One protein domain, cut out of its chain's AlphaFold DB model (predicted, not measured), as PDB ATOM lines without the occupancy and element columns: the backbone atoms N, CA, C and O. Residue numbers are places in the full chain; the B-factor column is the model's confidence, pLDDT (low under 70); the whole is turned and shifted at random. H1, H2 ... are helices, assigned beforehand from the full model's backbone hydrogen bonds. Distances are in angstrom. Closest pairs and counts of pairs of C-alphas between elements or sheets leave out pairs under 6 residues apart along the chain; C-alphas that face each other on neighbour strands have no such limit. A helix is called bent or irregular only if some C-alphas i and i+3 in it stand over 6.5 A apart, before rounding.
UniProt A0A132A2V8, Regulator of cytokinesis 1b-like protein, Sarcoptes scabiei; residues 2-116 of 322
ATOM      1  N   ASN A   2      -1.276  -6.007  26.369       41.50
ATOM      2  CA  ASN A   2      -2.224  -4.887  26.164       41.50
ATOM      3  C   ASN A   2      -3.703  -5.189  26.492       41.50
ATOM      4  O   ASN A   2      -4.353  -4.363  27.121       41.50
ATOM      5  N   ARG A   3      -4.224  -6.387  26.174       42.59
ATOM      6  CA  ARG A   3      -5.633  -6.745  26.474       42.59
ATOM      7  C   ARG A   3      -5.974  -6.727  27.970       42.59
ATOM      8  O   ARG A   3      -7.116  -6.481  28.335       42.59
ATOM      9  N   THR A   4      -4.997  -6.995  28.834       57.19
ATOM     10  CA  THR A   4      -5.205  -7.032  30.286       57.19
ATOM     11  C   THR A   4      -5.282  -5.623  30.875       57.19
ATOM     12  O   THR A   4      -6.087  -5.387  31.765       57.19
ATOM     13  N   LEU A   5      -4.504  -4.674  30.344       51.53
ATOM     14  CA  LEU A   5      -4.518  -3.273  30.781       51.53
ATOM     15  C   LEU A   5      -5.776  -2.534  30.308       51.53
ATOM     16  O   LEU A   5      -6.363  -1.789  31.086       51.53
ATOM     17  N   GLU A   6      -6.237  -2.791  29.082       54.25
ATOM     18  CA  GLU A   6      -7.506  -2.244  28.578       54.25
ATOM     19  C   GLU A   6      -8.709  -2.745  29.391       54.25
ATOM     20  O   GLU A   6      -9.593  -1.956  29.723       54.25
ATOM     21  N   SER A   7      -8.716  -4.026  29.781       56.47
ATOM     22  CA  SER A   7      -9.765  -4.590  30.642       56.47
ATOM     23  C   SER A   7      -9.778  -3.938  32.027       56.47
ATOM     24  O   SER A   7     -10.834  -3.533  32.500       56.47
ATOM     25  N   ILE A   8      -8.608  -3.769  32.654       62.12
ATOM     26  CA  ILE A   8      -8.487  -3.151  33.984       62.12
ATOM     27  C   ILE A   8      -8.901  -1.669  33.950       62.12
ATOM     28  O   ILE A   8      -9.575  -1.201  34.866       62.12
ATOM     29  N   ARG A   9      -8.562  -0.931  32.884       58.69
ATOM     30  CA  ARG A   9      -8.990   0.469  32.697       58.69
ATOM     31  C   ARG A   9     -10.487   0.606  32.518       58.69
ATOM     32  O   ARG A   9     -11.106   1.504  33.085       58.69
ATOM     33  N   PHE A  10     -11.072  -0.283  31.723       57.62
ATOM     34  CA  PHE A  10     -12.508  -0.301  31.527       57.62
ATOM     35  C   PHE A  10     -13.234  -0.558  32.856       57.62
ATOM     36  O   PHE A  10     -14.194   0.142  33.173       57.62
ATOM     37  N   ASP A  11     -12.708  -1.459  33.687       59.31
ATOM     38  CA  ASP A  11     -13.263  -1.760  35.007       59.31
ATOM     39  C   ASP A  11     -13.094  -0.602  36.012       59.31
ATOM     40  O   ASP A  11     -14.032  -0.287  36.746       59.31
ATOM     41  N   GLN A  12     -11.956   0.104  36.005       63.44
ATOM     42  CA  GLN A  12     -11.743   1.297  36.842       63.44
ATOM     43  C   GLN A  12     -12.624   2.482  36.419       63.44
ATOM     44  O   GLN A  12     -13.264   3.100  37.269       63.44
ATOM     45  N   SER A  13     -12.747   2.750  35.114       60.81
ATOM     46  CA  SER A  13     -13.635   3.805  34.595       60.81
ATOM     47  C   SER A  13     -15.112   3.533  34.906       60.81
ATOM     48  O   SER A  13     -15.859   4.449  35.253       60.81
ATOM     49  N   LYS A  14     -15.536   2.261  34.868       62.50
ATOM     50  CA  LYS A  14     -16.871   1.838  35.307       62.50
ATOM     51  C   LYS A  14     -17.074   1.997  36.808       62.50
ATOM     52  O   LYS A  14     -18.168   2.380  37.219       62.50
ATOM     53  N   SER A  15     -16.054   1.715  37.618       70.56
ATOM     54  CA  SER A  15     -16.105   1.908  39.070       70.56
ATOM     55  C   SER A  15     -16.280   3.386  39.426       70.56
ATOM     56  O   SER A  15     -17.203   3.724  40.162       70.56
ATOM     57  N   GLU A  16     -15.476   4.276  38.836       68.38
ATOM     58  CA  GLU A  16     -15.582   5.724  39.063       68.38
ATOM     59  C   GLU A  16     -16.902   6.296  38.531       68.38
ATOM     60  O   GLU A  16     -17.549   7.082  39.217       68.38
ATOM     61  N   SER A  17     -17.355   5.862  37.348       67.81
ATOM     62  CA  SER A  17     -18.670   6.231  36.802       67.81
ATOM     63  C   SER A  17     -19.810   5.788  37.730       67.81
ATOM     64  O   SER A  17     -20.737   6.551  37.999       67.81
ATOM     65  N   SER A  18     -19.719   4.578  38.290       66.56
ATOM     66  CA  SER A  18     -20.682   4.044  39.260       66.56
ATOM     67  C   SER A  18     -20.695   4.840  40.568       66.56
ATOM     68  O   SER A  18     -21.768   5.131  41.095       66.56
ATOM     69  N   GLU A  19     -19.533   5.245  41.084       72.44
ATOM     70  CA  GLU A  19     -19.439   6.115  42.262       72.44
ATOM     71  C   GLU A  19     -19.975   7.526  41.992       72.44
ATOM     72  O   GLU A  19     -20.724   8.057  42.812       72.44
ATOM     73  N   TYR A  20     -19.691   8.098  40.820       65.69
ATOM     74  CA  TYR A  20     -20.226   9.399  40.411       65.69
ATOM     75  C   TYR A  20     -21.752   9.375  40.265       65.69
ATOM     76  O   TYR A  20     -22.432  10.310  40.684       65.69
ATOM     77  N   LEU A  21     -22.310   8.293  39.714       63.06
ATOM     78  CA  LEU A  21     -23.757   8.101  39.606       63.06
ATOM     79  C   LEU A  21     -24.418   7.955  40.982       63.06
ATOM     80  O   LEU A  21     -25.468   8.552  41.205       63.06
ATOM     81  N   LYS A  22     -23.785   7.247  41.927       66.12
ATOM     82  CA  LYS A  22     -24.260   7.164  43.322       66.12
ATOM     83  C   LYS A  22     -24.234   8.520  44.031       66.12
ATOM     84  O   LYS A  22     -25.109   8.791  44.847       66.12
ATOM     85  N   LEU A  23     -23.243   9.358  43.727       59.38
ATOM     86  CA  LEU A  23     -23.131  10.714  44.268       59.38
ATOM     87  C   LEU A  23     -24.179  11.658  43.655       59.38
ATOM     88  O   LEU A  23     -24.736  12.508  44.341       59.38
ATOM     89  N   ILE A  24     -24.495  11.499  42.370       58.03
ATOM     90  CA  ILE A  24     -25.564  12.252  41.700       58.03
ATOM     91  C   ILE A  24     -26.940  11.874  42.261       58.03
ATOM     92  O   ILE A  24     -27.727  12.773  42.562       58.03
ATOM     93  N   ASP A  25     -27.193  10.580  42.481       55.44
ATOM     94  CA  ASP A  25     -28.427  10.078  43.101       55.44
ATOM     95  C   ASP A  25     -28.622  10.599  44.546       55.44
ATOM     96  O   ASP A  25     -29.744  10.584  45.050       55.44
ATOM     97  N   SER A  26     -27.561  11.089  45.211       53.50
ATOM     98  CA  SER A  26     -27.621  11.673  46.561       53.50
ATOM     99  C   SER A  26     -27.561  13.207  46.616       53.50
ATOM    100  O   SER A  26     -27.911  13.774  47.649       53.50
ATOM    101  N   THR A  27     -27.136  13.885  45.540       48.72
ATOM    102  CA  THR A  27     -26.815  15.331  45.561       48.72
ATOM    103  C   THR A  27     -27.716  16.174  44.653       48.72
ATOM    104  O   THR A  27     -27.916  17.358  44.924       48.72
ATOM    105  N   ILE A  28     -28.285  15.606  43.582       50.12
ATOM    106  CA  ILE A  28     -29.208  16.343  42.707       50.12
ATOM    107  C   ILE A  28     -30.626  16.181  43.238       50.12
ATOM    108  O   ILE A  28     -31.155  15.075  43.257       50.12
ATOM    109  N   ASP A  29     -31.251  17.295  43.619       48.06
ATOM    110  CA  ASP A  29     -32.655  17.322  44.014       48.06
ATOM    111  C   ASP A  29     -33.515  16.828  42.826       48.06
ATOM    112  O   ASP A  29     -33.609  17.527  41.804       48.06
ATOM    113  N   PRO A  30     -34.146  15.633  42.897       52.19
ATOM    114  CA  PRO A  30     -34.940  15.059  41.799       52.19
ATOM    115  C   PRO A  30     -36.101  15.973  41.372       52.19
ATOM    116  O   PRO A  30     -36.702  15.813  40.304       52.19
ATOM    117  N   LEU A  31     -36.412  16.947  42.227       47.09
ATOM    118  CA  LEU A  31     -37.411  17.985  42.059       47.09
ATOM    119  C   LEU A  31     -37.033  19.058  41.024       47.09
ATOM    120  O   LEU A  31     -37.936  19.655  40.454       47.09
ATOM    121  N   SER A  32     -35.758  19.294  40.699       53.84
ATOM    122  CA  SER A  32     -35.371  20.347  39.736       53.84
ATOM    123  C   SER A  32     -35.838  20.034  38.301       53.84
ATOM    124  O   SER A  32     -36.620  20.774  37.710       53.84
ATOM    125  N   VAL A  33     -35.495  18.854  37.776       53.88
ATOM    126  CA  VAL A  33     -35.876  18.441  36.410       53.88
ATOM    127  C   VAL A  33     -37.376  18.142  36.298       53.88
ATOM    128  O   VAL A  33     -38.013  18.429  35.284       53.88
ATOM    129  N   THR A  34     -37.970  17.575  37.352       52.44
ATOM    130  CA  THR A  34     -39.410  17.297  37.381       52.44
ATOM    131  C   THR A  34     -40.233  18.575  37.510       52.44
ATOM    132  O   THR A  34     -41.300  18.651  36.906       52.44
ATOM    133  N   THR A  35     -39.746  19.605  38.213       52.53
ATOM    134  CA  THR A  35     -40.443  20.896  38.269       52.53
ATOM    135  C   THR A  35     -40.389  21.643  36.948       52.53
ATOM    136  O   THR A  35     -41.396  22.254  36.622       52.53
ATOM    137  N   ASP A  36     -39.333  21.538  36.142       57.88
ATOM    138  CA  ASP A  36     -39.291  22.203  34.831       57.88
ATOM    139  C   ASP A  36     -40.215  21.543  33.798       57.88
ATOM    140  O   ASP A  36     -40.978  22.236  33.125       57.88
ATOM    141  N   ILE A  37     -40.257  20.207  33.735       58.78
ATOM    142  CA  ILE A  37     -41.167  19.474  32.831       58.78
ATOM    143  C   ILE A  37     -42.636  19.656  33.250       58.78
ATOM    144  O   ILE A  37     -43.526  19.756  32.405       58.78
ATOM    145  N   VAL A  38     -42.909  19.708  34.558       55.00
ATOM    146  CA  VAL A  38     -44.269  19.883  35.093       55.00
ATOM    147  C   VAL A  38     -44.705  21.352  35.084       55.00
ATOM    148  O   VAL A  38     -45.890  21.615  34.913       55.00
ATOM    149  N   ARG A  39     -43.795  22.326  35.227       55.50
ATOM    150  CA  ARG A  39     -44.107  23.767  35.104       55.50
ATOM    151  C   ARG A  39     -44.233  24.232  33.666       55.50
ATOM    152  O   ARG A  39     -44.710  25.348  33.450       55.50
ATOM    153  N   ASP A  40     -43.846  23.409  32.697       61.50
ATOM    154  CA  ASP A  40     -43.999  23.740  31.294       61.50
ATOM    155  C   ASP A  40     -45.502  23.820  30.957       61.50
ATOM    156  O   ASP A  40     -46.183  22.830  30.667       61.50
ATOM    157  N   ASN A  41     -46.053  25.039  31.041       61.66
ATOM    158  CA  ASN A  41     -47.480  25.360  30.882       61.66
ATOM    159  C   ASN A  41     -48.079  24.779  29.591       61.66
ATOM    160  O   ASN A  41     -49.290  24.579  29.487       61.66
ATOM    161  N   LYS A  42     -47.223  24.480  28.613       74.75
ATOM    162  CA  LYS A  42     -47.568  23.869  27.337       74.75
ATOM    163  C   LYS A  42     -47.985  22.402  27.475       74.75
ATOM    164  O   LYS A  42     -48.993  22.021  26.888       74.75
ATOM    165  N   MET A  43     -47.287  21.592  28.278       75.94
ATOM    166  CA  MET A  43     -47.644  20.181  28.491       75.94
ATOM    167  C   MET A  43     -48.967  20.066  29.255       75.94
ATOM    168  O   MET A  43     -49.867  19.333  28.839       75.94
ATOM    169  N   ILE A  44     -49.126  20.867  30.314       77.81
ATOM    170  CA  ILE A  44     -50.390  20.969  31.054       77.81
ATOM    171  C   ILE A  44     -51.513  21.470  30.132       77.81
ATOM    172  O   ILE A  44     -52.621  20.934  30.166       77.81
ATOM    173  N   GLY A  45     -51.239  22.468  29.285       80.00
ATOM    174  CA  GLY A  45     -52.193  22.996  28.307       80.00
ATOM    175  C   GLY A  45     -52.671  21.941  27.305       80.00
ATOM    176  O   GLY A  45     -53.876  21.793  27.105       80.00
ATOM    177  N   CYS A  46     -51.752  21.154  26.740       82.06
ATOM    178  CA  CYS A  46     -52.073  20.062  25.821       82.06
ATOM    179  C   CYS A  46     -52.914  18.965  26.492       82.06
ATOM    180  O   CYS A  46     -53.893  18.503  25.909       82.06
ATOM    181  N   LEU A  47     -52.584  18.577  27.729       82.31
ATOM    182  CA  LEU A  47     -53.356  17.578  28.479       82.31
ATOM    183  C   LEU A  47     -54.769  18.077  28.823       82.31
ATOM    184  O   LEU A  47     -55.728  17.311  28.731       82.31
ATOM    185  N   LYS A  48     -54.928  19.369  29.145       81.62
ATOM    186  CA  LYS A  48     -56.248  19.995  29.341       81.62
ATOM    187  C   LYS A  48     -57.079  19.991  28.056       81.62
ATOM    188  O   LYS A  48     -58.254  19.636  28.097       81.62
ATOM    189  N   GLN A  49     -56.481  20.340  26.916       84.31
ATOM    190  CA  GLN A  49     -57.162  20.292  25.616       84.31
ATOM    191  C   GLN A  49     -57.574  18.866  25.237       84.31
ATOM    192  O   GLN A  49     -58.697  18.656  24.785       84.31
ATOM    193  N   LEU A  50     -56.708  17.881  25.484       84.06
ATOM    194  CA  LEU A  50     -57.007  16.464  25.280       84.06
ATOM    195  C   LEU A  50     -58.201  16.014  26.140       84.06
ATOM    196  O   LEU A  50     -59.110  15.356  25.636       84.06
ATOM    197  N   GLY A  51     -58.249  16.446  27.406       84.00
ATOM    198  CA  GLY A  51     -59.374  16.204  28.311       84.00
ATOM    199  C   GLY A  51     -60.700  16.773  27.795       84.00
ATOM    200  O   GLY A  51     -61.701  16.058  27.777       84.00
ATOM    201  N   LEU A  52     -60.695  18.017  27.300       85.06
ATOM    202  CA  LEU A  52     -61.876  18.657  26.700       85.06
ATOM    203  C   LEU A  52     -62.348  17.937  25.425       85.06
ATOM    204  O   LEU A  52     -63.549  17.828  25.176       85.06
ATOM    205  N   VAL A  53     -61.420  17.427  24.610       85.44
ATOM    206  CA  VAL A  53     -61.747  16.637  23.412       85.44
ATOM    207  C   VAL A  53     -62.373  15.295  23.799       85.44
ATOM    208  O   VAL A  53     -63.394  14.915  23.231       85.44
ATOM    209  N   TRP A  54     -61.825  14.599  24.797       87.75
ATOM    210  CA  TRP A  54     -62.406  13.354  25.310       87.75
ATOM    211  C   TRP A  54     -63.802  13.539  25.910       87.75
ATOM    212  O   TRP A  54     -64.641  12.640  25.794       87.75
ATOM    213  N   GLU A  55     -64.054  14.693  26.531       84.25
ATOM    214  CA  GLU A  55     -65.366  15.089  27.041       84.25
ATOM    215  C   GLU A  55     -66.373  15.310  25.912       84.25
ATOM    216  O   GLU A  55     -67.439  14.696  25.926       84.25
ATOM    217  N   LYS A  56     -65.997  16.069  24.875       85.62
ATOM    218  CA  LYS A  56     -66.838  16.285  23.687       85.62
ATOM    219  C   LYS A  56     -67.119  15.009  22.888       85.62
ATOM    220  O   LYS A  56     -68.182  14.897  22.290       85.62
ATOM    221  N   LEU A  57     -66.188  14.056  22.872       83.31
ATOM    222  CA  LEU A  57     -66.347  12.765  22.189       83.31
ATOM    223  C   LEU A  57     -67.157  11.736  22.997       83.31
ATOM    224  O   LEU A  57     -67.410  10.646  22.490       83.31
ATOM    225  N   GLY A  58     -67.531  12.029  24.250       84.94
ATOM    226  CA  GLY A  58     -68.307  11.107  25.088       84.94
ATOM    227  C   GLY A  58     -67.559   9.825  25.478       84.94
ATOM    228  O   GLY A  58     -68.185   8.811  25.776       84.94
ATOM    229  N   GLN A  59     -66.219   9.834  25.475       81.44
ATOM    230  CA  GLN A  59     -65.437   8.639  25.814       81.44
ATOM    231  C   GLN A  59     -65.628   8.236  27.279       81.44
ATOM    232  O   GLN A  59     -65.571   9.090  28.168       81.44
ATOM    233  N   SER A  60     -65.779   6.933  27.535       84.88
ATOM    234  CA  SER A  60     -65.904   6.399  28.893       84.88
ATOM    235  C   SER A  60     -64.625   6.612  29.710       84.88
ATOM    236  O   SER A  60     -63.511   6.641  29.180       84.88
ATOM    237  N   THR A  61     -64.773   6.712  31.032       81.88
ATOM    238  CA  THR A  61     -63.655   6.906  31.970       81.88
ATOM    239  C   THR A  61     -62.592   5.806  31.849       81.88
ATOM    240  O   THR A  61     -61.403   6.082  31.994       81.88
ATOM    241  N   SER A  62     -63.003   4.579  31.508       82.62
ATOM    242  CA  SER A  62     -62.099   3.447  31.264       82.62
ATOM    243  C   SER A  62     -61.169   3.693  30.065       82.62
ATOM    244  O   SER A  62     -59.952   3.558  30.188       82.62
ATOM    245  N   VAL A  63     -61.713   4.166  28.935       82.25
ATOM    246  CA  VAL A  63     -60.933   4.460  27.715       82.25
ATOM    247  C   VAL A  63     -59.977   5.635  27.934       82.25
ATOM    248  O   VAL A  63     -58.814   5.561  27.540       82.25
ATOM    249  N   ARG A  64     -60.418   6.693  28.630       82.75
ATOM    250  CA  ARG A  64     -59.554   7.835  28.986       82.75
ATOM    251  C   ARG A  64     -58.396   7.412  29.888       82.75
ATOM    252  O   ARG A  64     -57.259   7.837  29.677       82.75
ATOM    253  N   SER A  65     -58.670   6.550  30.869       82.56
ATOM    254  CA  SER A  65     -57.645   5.993  31.756       82.56
ATOM    255  C   SER A  65     -56.620   5.172  30.969       82.56
ATOM    256  O   SER A  65     -55.419   5.400  31.102       82.56
ATOM    257  N   GLN A  66     -57.077   4.308  30.054       84.88
ATOM    258  CA  GLN A  66     -56.202   3.503  29.201       84.88
ATOM    259  C   GLN A  66     -55.314   4.370  28.292       84.88
ATOM    260  O   GLN A  66     -54.109   4.137  28.203       84.88
ATOM    261  N   GLN A  67     -55.872   5.403  27.651       83.81
ATOM    262  CA  GLN A  67     -55.102   6.324  26.804       83.81
ATOM    263  C   GLN A  67     -54.097   7.157  27.616       83.81
ATOM    264  O   GLN A  67     -52.958   7.342  27.189       83.81
ATOM    265  N   THR A  68     -54.474   7.594  28.821       84.00
ATOM    266  CA  THR A  68     -53.568   8.289  29.751       84.00
ATOM    267  C   THR A  68     -52.434   7.374  30.214       84.00
ATOM    268  O   THR A  68     -51.279   7.793  30.287       84.00
ATOM    269  N   GLN A  69     -52.731   6.100  30.475       83.81
ATOM    270  CA  GLN A  69     -51.731   5.104  30.845       83.81
ATOM    271  C   GLN A  69     -50.759   4.820  29.692       83.81
ATOM    272  O   GLN A  69     -49.555   4.735  29.926       83.81
ATOM    273  N   GLN A  70     -51.244   4.756  28.447       86.25
ATOM    274  CA  GLN A  70     -50.392   4.636  27.257       86.25
ATOM    275  C   GLN A  70     -49.485   5.861  27.064       86.25
ATOM    276  O   GLN A  70     -48.302   5.707  26.768       86.25
ATOM    277  N   LEU A  71     -50.010   7.075  27.263       86.88
ATOM    278  CA  LEU A  71     -49.220   8.313  27.227       86.88
ATOM    279  C   LEU A  71     -48.132   8.320  28.306       86.88
ATOM    280  O   LEU A  71     -46.976   8.622  28.016       86.88
ATOM    281  N   ARG A  72     -48.480   7.927  29.537       83.81
ATOM    282  CA  ARG A  72     -47.524   7.798  30.642       83.81
ATOM    283  C   ARG A  72     -46.433   6.776  30.329       83.81
ATOM    284  O   ARG A  72     -45.267   7.059  30.572       83.81
ATOM    285  N   ALA A  73     -46.797   5.621  29.773       86.12
ATOM    286  CA  ALA A  73     -45.836   4.592  29.387       86.12
ATOM    287  C   ALA A  73     -44.836   5.112  28.341       86.12
ATOM    288  O   ALA A  73     -43.634   4.933  28.516       86.12
ATOM    289  N   LYS A  74     -45.309   5.839  27.318       87.94
ATOM    290  CA  LYS A  74     -44.436   6.466  26.308       87.94
ATOM    291  C   LYS A  74     -43.491   7.509  26.906       87.94
ATOM    292  O   LYS A  74     -42.327   7.564  26.528       87.94
ATOM    293  N   LEU A  75     -43.970   8.332  27.842       85.44
ATOM    294  CA  LEU A  75     -43.120   9.312  28.530       85.44
ATOM    295  C   LEU A  75     -42.027   8.631  29.357       85.44
ATOM    296  O   LEU A  75     -40.874   9.046  29.293       85.44
ATOM    297  N   ILE A  76     -42.375   7.568  30.088       86.56
ATOM    298  CA  ILE A  76     -41.403   6.770  30.846       86.56
ATOM    299  C   ILE A  76     -40.361   6.160  29.901       86.56
ATOM    300  O   ILE A  76     -39.173   6.239  30.188       86.56
ATOM    301  N   GLU A  77     -40.784   5.614  28.759       90.00
ATOM    302  CA  GLU A  77     -39.875   5.044  27.759       90.00
ATOM    303  C   GLU A  77     -38.868   6.079  27.229       90.00
ATOM    304  O   GLU A  77     -37.676   5.789  27.122       90.00
ATOM    305  N   ILE A  78     -39.322   7.302  26.932       88.56
ATOM    306  CA  ILE A  78     -38.449   8.390  26.466       88.56
ATOM    307  C   ILE A  78     -37.453   8.796  27.559       88.56
ATOM    308  O   ILE A  78     -36.268   8.952  27.275       88.56
ATOM    309  N   VAL A  79     -37.908   8.954  28.804       86.00
ATOM    310  CA  VAL A  79     -37.034   9.351  29.919       86.00
ATOM    311  C   VAL A  79     -36.000   8.268  30.227       86.00
ATOM    312  O   VAL A  79     -34.826   8.591  30.406       86.00
ATOM    313  N   GLU A  80     -36.391   6.992  30.237       87.25
ATOM    314  CA  GLU A  80     -35.448   5.879  30.410       87.25
ATOM    315  C   GLU A  80     -34.430   5.821  29.266       87.25
ATOM    316  O   GLU A  80     -33.239   5.633  29.510       87.25
ATOM    317  N   ARG A  81     -34.855   6.080  28.024       90.44
ATOM    318  CA  ARG A  81     -33.939   6.181  26.882       90.44
ATOM    319  C   ARG A  81     -32.914   7.299  27.070       90.44
ATOM    320  O   ARG A  81     -31.719   7.035  26.972       90.44
ATOM    321  N   ILE A  82     -33.361   8.512  27.404       86.88
ATOM    322  CA  ILE A  82     -32.470   9.657  27.649       86.88
ATOM    323  C   ILE A  82     -31.509   9.343  28.800       86.88
ATOM    324  O   ILE A  82     -30.315   9.605  28.701       86.88
ATOM    325  N   LYS A  83     -31.993   8.728  29.882       85.69
ATOM    326  CA  LYS A  83     -31.157   8.310  31.014       85.69
ATOM    327  C   LYS A  83     -30.066   7.327  30.589       85.69
ATOM    328  O   LYS A  83     -28.924   7.474  31.020       85.69
ATOM    329  N   ILE A  84     -30.394   6.342  29.750       89.62
ATOM    330  CA  ILE A  84     -29.413   5.394  29.200       89.62
ATOM    331  C   ILE A  84     -28.385   6.131  28.333       89.62
ATOM    332  O   ILE A  84     -27.187   5.937  28.528       89.62
ATOM    333  N   GLU A  85     -28.828   7.008  27.430       87.94
ATOM    334  CA  GLU A  85     -27.944   7.798  26.561       87.94
ATOM    335  C   GLU A  85     -26.977   8.679  27.370       87.94
ATOM    336  O   GLU A  85     -25.777   8.710  27.085       87.94
ATOM    337  N   GLN A  86     -27.466   9.343  28.422       87.88
ATOM    338  CA  GLN A  86     -26.636  10.176  29.296       87.88
ATOM    339  C   GLN A  86     -25.637   9.345  30.110       87.88
ATOM    340  O   GLN A  86     -24.478   9.740  30.237       87.88
ATOM    341  N   LYS A  87     -26.027   8.161  30.603       86.25
ATOM    342  CA  LYS A  87     -25.093   7.236  31.270       86.25
ATOM    343  C   LYS A  87     -23.990   6.758  30.325       86.25
ATOM    344  O   LYS A  87     -22.823   6.766  30.700       86.25
ATOM    345  N   GLN A  88     -24.339   6.406  29.089       87.44
ATOM    346  CA  GLN A  88     -23.361   6.010  28.072       87.44
ATOM    347  C   GLN A  88     -22.429   7.161  27.675       87.44
ATOM    348  O   GLN A  88     -21.257   6.940  27.370       87.44
ATOM    349  N   LEU A  89     -22.927   8.400  27.638       87.56
ATOM    350  CA  LEU A  89     -22.084   9.575  27.432       87.56
ATOM    351  C   LEU A  89     -21.101   9.752  28.594       87.56
ATOM    352  O   LEU A  89     -19.911   9.931  28.348       87.56
ATOM    353  N   LEU A  90     -21.578   9.640  29.835       87.56
ATOM    354  CA  LEU A  90     -20.755   9.759  31.035       87.56
ATOM    355  C   LEU A  90     -19.622   8.719  31.057       87.56
ATOM    356  O   LEU A  90     -18.463   9.086  31.229       87.56
ATOM    357  N   GLU A  91     -19.938   7.442  30.812       87.44
ATOM    358  CA  GLU A  91     -18.940   6.363  30.734       87.44
ATOM    359  C   GLU A  91     -17.875   6.640  29.666       87.44
ATOM    360  O   GLU A  91     -16.680   6.507  29.931       87.44
ATOM    361  N   ARG A  92     -18.290   7.095  28.474       88.69
ATOM    362  CA  ARG A  92     -17.351   7.480  27.412       88.69
ATOM    363  C   ARG A  92     -16.455   8.642  27.828       88.69
ATOM    364  O   ARG A  92     -15.259   8.587  27.584       88.69
ATOM    365  N   MET A  93     -16.998   9.665  28.484       88.69
ATOM    366  CA  MET A  93     -16.203  10.817  28.922       88.69
ATOM    367  C   MET A  93     -15.182  10.468  30.014       88.69
ATOM    368  O   MET A  93     -14.122  11.091  30.068       88.69
ATOM    369  N   PHE A  94     -15.478   9.491  30.877       87.69
ATOM    370  CA  PHE A  94     -14.507   8.973  31.845       87.69
ATOM    371  C   PHE A  94     -13.386   8.194  31.162       87.69
ATOM    372  O   PHE A  94     -12.217   8.409  31.482       87.69
ATOM    373  N   LEU A  95     -13.733   7.335  30.201       89.19
ATOM    374  CA  LEU A  95     -12.746   6.596  29.420       89.19
ATOM    375  C   LEU A  95     -11.838   7.543  28.624       89.19
ATOM    376  O   LEU A  95     -10.617   7.399  28.652       89.19
ATOM    377  N   ASP A  96     -12.424   8.548  27.972       88.69
ATOM    378  CA  ASP A  96     -11.683   9.590  27.259       88.69
ATOM    379  C   ASP A  96     -10.715  10.325  28.192       88.69
ATOM    380  O   ASP A  96      -9.555  10.521  27.832       88.69
ATOM    381  N   ARG A  97     -11.153  10.682  29.407       89.69
ATOM    382  CA  ARG A  97     -10.300  11.350  30.400       89.69
ATOM    383  C   ARG A  97      -9.086  10.510  30.759       89.69
ATOM    384  O   ARG A  97      -7.987  11.049  30.862       89.69
ATOM    385  N   GLU A  98      -9.279   9.215  30.969       88.69
ATOM    386  CA  GLU A  98      -8.189   8.325  31.359       88.69
ATOM    387  C   GLU A  98      -7.184   8.131  30.220       88.69
ATOM    388  O   GLU A  98      -5.978   8.236  30.433       88.69
ATOM    389  N   ASN A  99      -7.675   7.974  28.988       89.12
ATOM    390  CA  ASN A  99      -6.822   7.916  27.803       89.12
ATOM    391  C   ASN A  99      -6.001   9.205  27.633       89.12
ATOM    392  O   ASN A  99      -4.795   9.147  27.394       89.12
ATOM    393  N   LEU A 100      -6.633  10.368  27.813       90.06
ATOM    394  CA  LEU A 100      -5.953  11.662  27.751       90.06
ATOM    395  C   LEU A 100      -4.926  11.829  28.884       90.06
ATOM    396  O   LEU A 100      -3.854  12.383  28.665       90.06
ATOM    397  N   ARG A 101      -5.208  11.339  30.095       88.81
ATOM    398  CA  ARG A 101      -4.240  11.364  31.206       88.81
ATOM    399  C   ARG A 101      -3.022  10.498  30.927       88.81
ATOM    400  O   ARG A 101      -1.906  10.921  31.222       88.81
ATOM    401  N   GLU A 102      -3.214   9.316  30.354       88.81
ATOM    402  CA  GLU A 102      -2.099   8.452  29.976       88.81
ATOM    403  C   GLU A 102      -1.263   9.075  28.855       88.81
ATOM    404  O   GLU A 102      -0.035   9.100  28.943       88.81
ATOM    405  N   GLU A 103      -1.907   9.608  27.816       89.44
ATOM    406  CA  GLU A 103      -1.213  10.286  26.723       89.44
ATOM    407  C   GLU A 103      -0.402  11.482  27.238       89.44
ATOM    408  O   GLU A 103       0.783  11.610  26.921       89.44
ATOM    409  N   LEU A 104      -1.002  12.298  28.111       89.69
ATOM    410  CA  LEU A 104      -0.314  13.389  28.792       89.69
ATOM    411  C   LEU A 104       0.874  12.868  29.608       89.69
ATOM    412  O   LEU A 104       1.969  13.410  29.482       89.69
ATOM    413  N   SER A 105       0.693  11.798  30.392       87.69
ATOM    414  CA  SER A 105       1.765  11.189  31.186       87.69
ATOM    415  C   SER A 105       2.943  10.790  30.301       87.69
ATOM    416  O   SER A 105       4.073  11.200  30.568       87.69
ATOM    417  N   ARG A 106       2.681  10.076  29.200       86.62
ATOM    418  CA  ARG A 106       3.711   9.649  28.241       86.62
ATOM    419  C   ARG A 106       4.442  10.834  27.614       86.62
ATOM    420  O   ARG A 106       5.665  10.806  27.492       86.62
ATOM    421  N   LEU A 107       3.713  11.883  27.225       86.88
ATOM    422  CA  LEU A 107       4.310  13.097  26.661       86.88
ATOM    423  C   LEU A 107       5.151  13.854  27.691       86.88
ATOM    424  O   LEU A 107       6.243  14.311  27.362       86.88
ATOM    425  N   THR A 108       4.678  13.971  28.932       87.25
ATOM    426  CA  THR A 108       5.415  14.655  30.004       87.25
ATOM    427  C   THR A 108       6.668  13.901  30.429       87.25
ATOM    428  O   THR A 108       7.696  14.539  30.639       87.25
ATOM    429  N   GLU A 109       6.624  12.566  30.470       85.00
ATOM    430  CA  GLU A 109       7.791  11.722  30.736       85.00
ATOM    431  C   GLU A 109       8.838  11.875  29.627       85.00
ATOM    432  O   GLU A 109       9.991  12.201  29.910       85.00
ATOM    433  N   GLY A 110       8.422  11.771  28.359       81.56
ATOM    434  CA  GLY A 110       9.319  11.969  27.218       81.56
ATOM    435  C   GLY A 110       9.904  13.386  27.138       81.56
ATOM    436  O   GLY A 110      11.068  13.560  26.802       81.56
ATOM    437  N   LEU A 111       9.132  14.418  27.495       83.06
ATOM    438  CA  LEU A 111       9.609  15.808  27.528       83.06
ATOM    439  C   LEU A 111      10.347  16.181  28.827       83.06
ATOM    440  O   LEU A 111      10.805  17.324  28.933       83.06
ATOM    441  N   ARG A 112      10.448  15.262  29.802       80.56
ATOM    442  CA  ARG A 112      10.979  15.490  31.162       80.56
ATOM    443  C   ARG A 112      10.336  16.693  31.862       80.56
ATOM    444  O   ARG A 112      11.003  17.488  32.524       80.56
ATOM    445  N   ARG A 113       9.022  16.856  31.697       78.81
ATOM    446  CA  ARG A 113       8.233  17.933  32.312       78.81
ATOM    447  C   ARG A 113       7.377  17.403  33.453       78.81
ATOM    448  O   ARG A 113       6.987  16.241  33.476       78.81
ATOM    449  N   LYS A 114       7.058  18.283  34.404       78.38
ATOM    450  CA  LYS A 114       6.093  17.967  35.461       78.38
ATOM    451  C   LYS A 114       4.702  17.833  34.849       78.38
ATOM    452  O   LYS A 114       4.298  18.690  34.066       78.38
ATOM    453  N   SER A 115       3.981  16.782  35.231       74.56
ATOM    454  CA  SER A 115       2.582  16.616  34.857       74.56
ATOM    455  C   SER A 115       1.727  17.718  35.479       74.56
ATOM    456  O   SER A 115       1.933  18.126  36.627       74.56
ATOM    457  N   ILE A 116       0.769  18.225  34.706       76.12
ATOM    458  CA  ILE A 116      -0.202  19.191  35.211       76.12
ATOM    459  C   ILE A 116      -1.237  18.442  36.043       76.12
ATOM    460  O   ILE A 116      -1.851  17.479  35.582       76.12
TER     461      ILE A 116
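AT A GLANCE: This is residues 2 to 116 of the 322 residues of the protein "Regulator of cytokinesis 1b-like protein" of Sarcoptes scabiei (UniProt A0A132A2V8). One very long helix, H4, runs nearly the whole length of the domain, and H3, H2 and H1 make a loose bow beside it: H3 folds back at one end of H4, H2 continues away from it, and H1 crosses H4 as an X toward its other end. Between the bow and H4 the frame is open, with residues 22 to 46 on the one side and residues 69 to 86 of H4 on the other standing free. The printed part has 115 residues with four named helices, in the order H1, H2, H3, H4, and no named strand; the class is all helix. It is extended, with a radius of gyration of the C-alphas of 23.8 A, and spans 79 by 29 by 22 A.

IN THESE COORDINATES: H4, the longest helix, holds residues 61 to 110 and measures 73.3 A from C-alpha 61 at (-63.655, 6.906, 31.970) to C-alpha 110 at (9.319, 11.969, 27.218). H3 holds residues 41 to 56, 22.6 A from first to last C-alpha. H2 holds residues 31 to 39, 11.3 A. H1 holds residues 2 to 27, 37.3 A, and begins with C-alpha 2 at (-2.224, -4.887, 26.164). None of the four helices is bent.

HOW THE PARTS SIT: H4 touches H1, with residues 90 to 98 of H4 and residues 9 to 17 of H1 alone. Their closest C-alphas are those of Ser 13 and Phe 94, 5.9 A apart. The two run opposite ways at a steep tilt of 51 degrees. H3 and H4 are close but not clearly touching, the C-alphas of Trp 54 and Arg 64 being the closest at 7.2 A. They run opposite ways at a shallow tilt of 23 degrees. H2 and H3 are close but not clearly touching, with the closest C-alphas those of Val 38 and Ile 44, 7.4 A apart. They run the same way at a steep tilt of 49 degrees. H1 is apart from H2 and from H3, and H2 is apart from H4. In H1, H2, H3 and H4 every O i to N i+4 pair is within hydrogen-bond range.

THE WHOLE: The two C-alphas farthest apart are those of Gly 58 and Arg 112, 79.6 A. The printed part has no cut, and its first and last C-alphas, those of Asn 2 and Ile 116, are 25.8 A apart. The links H1 to H2, H2 to H3 and H3 to H4 are tight. The mean pLDDT of the printed part is 75.5; 38 residues are under 70, namely residues 2 to 14, 16 to 18 and 20 to 41. H4 has a mean pLDDT of 87, H1 of 59 and H2 of 54.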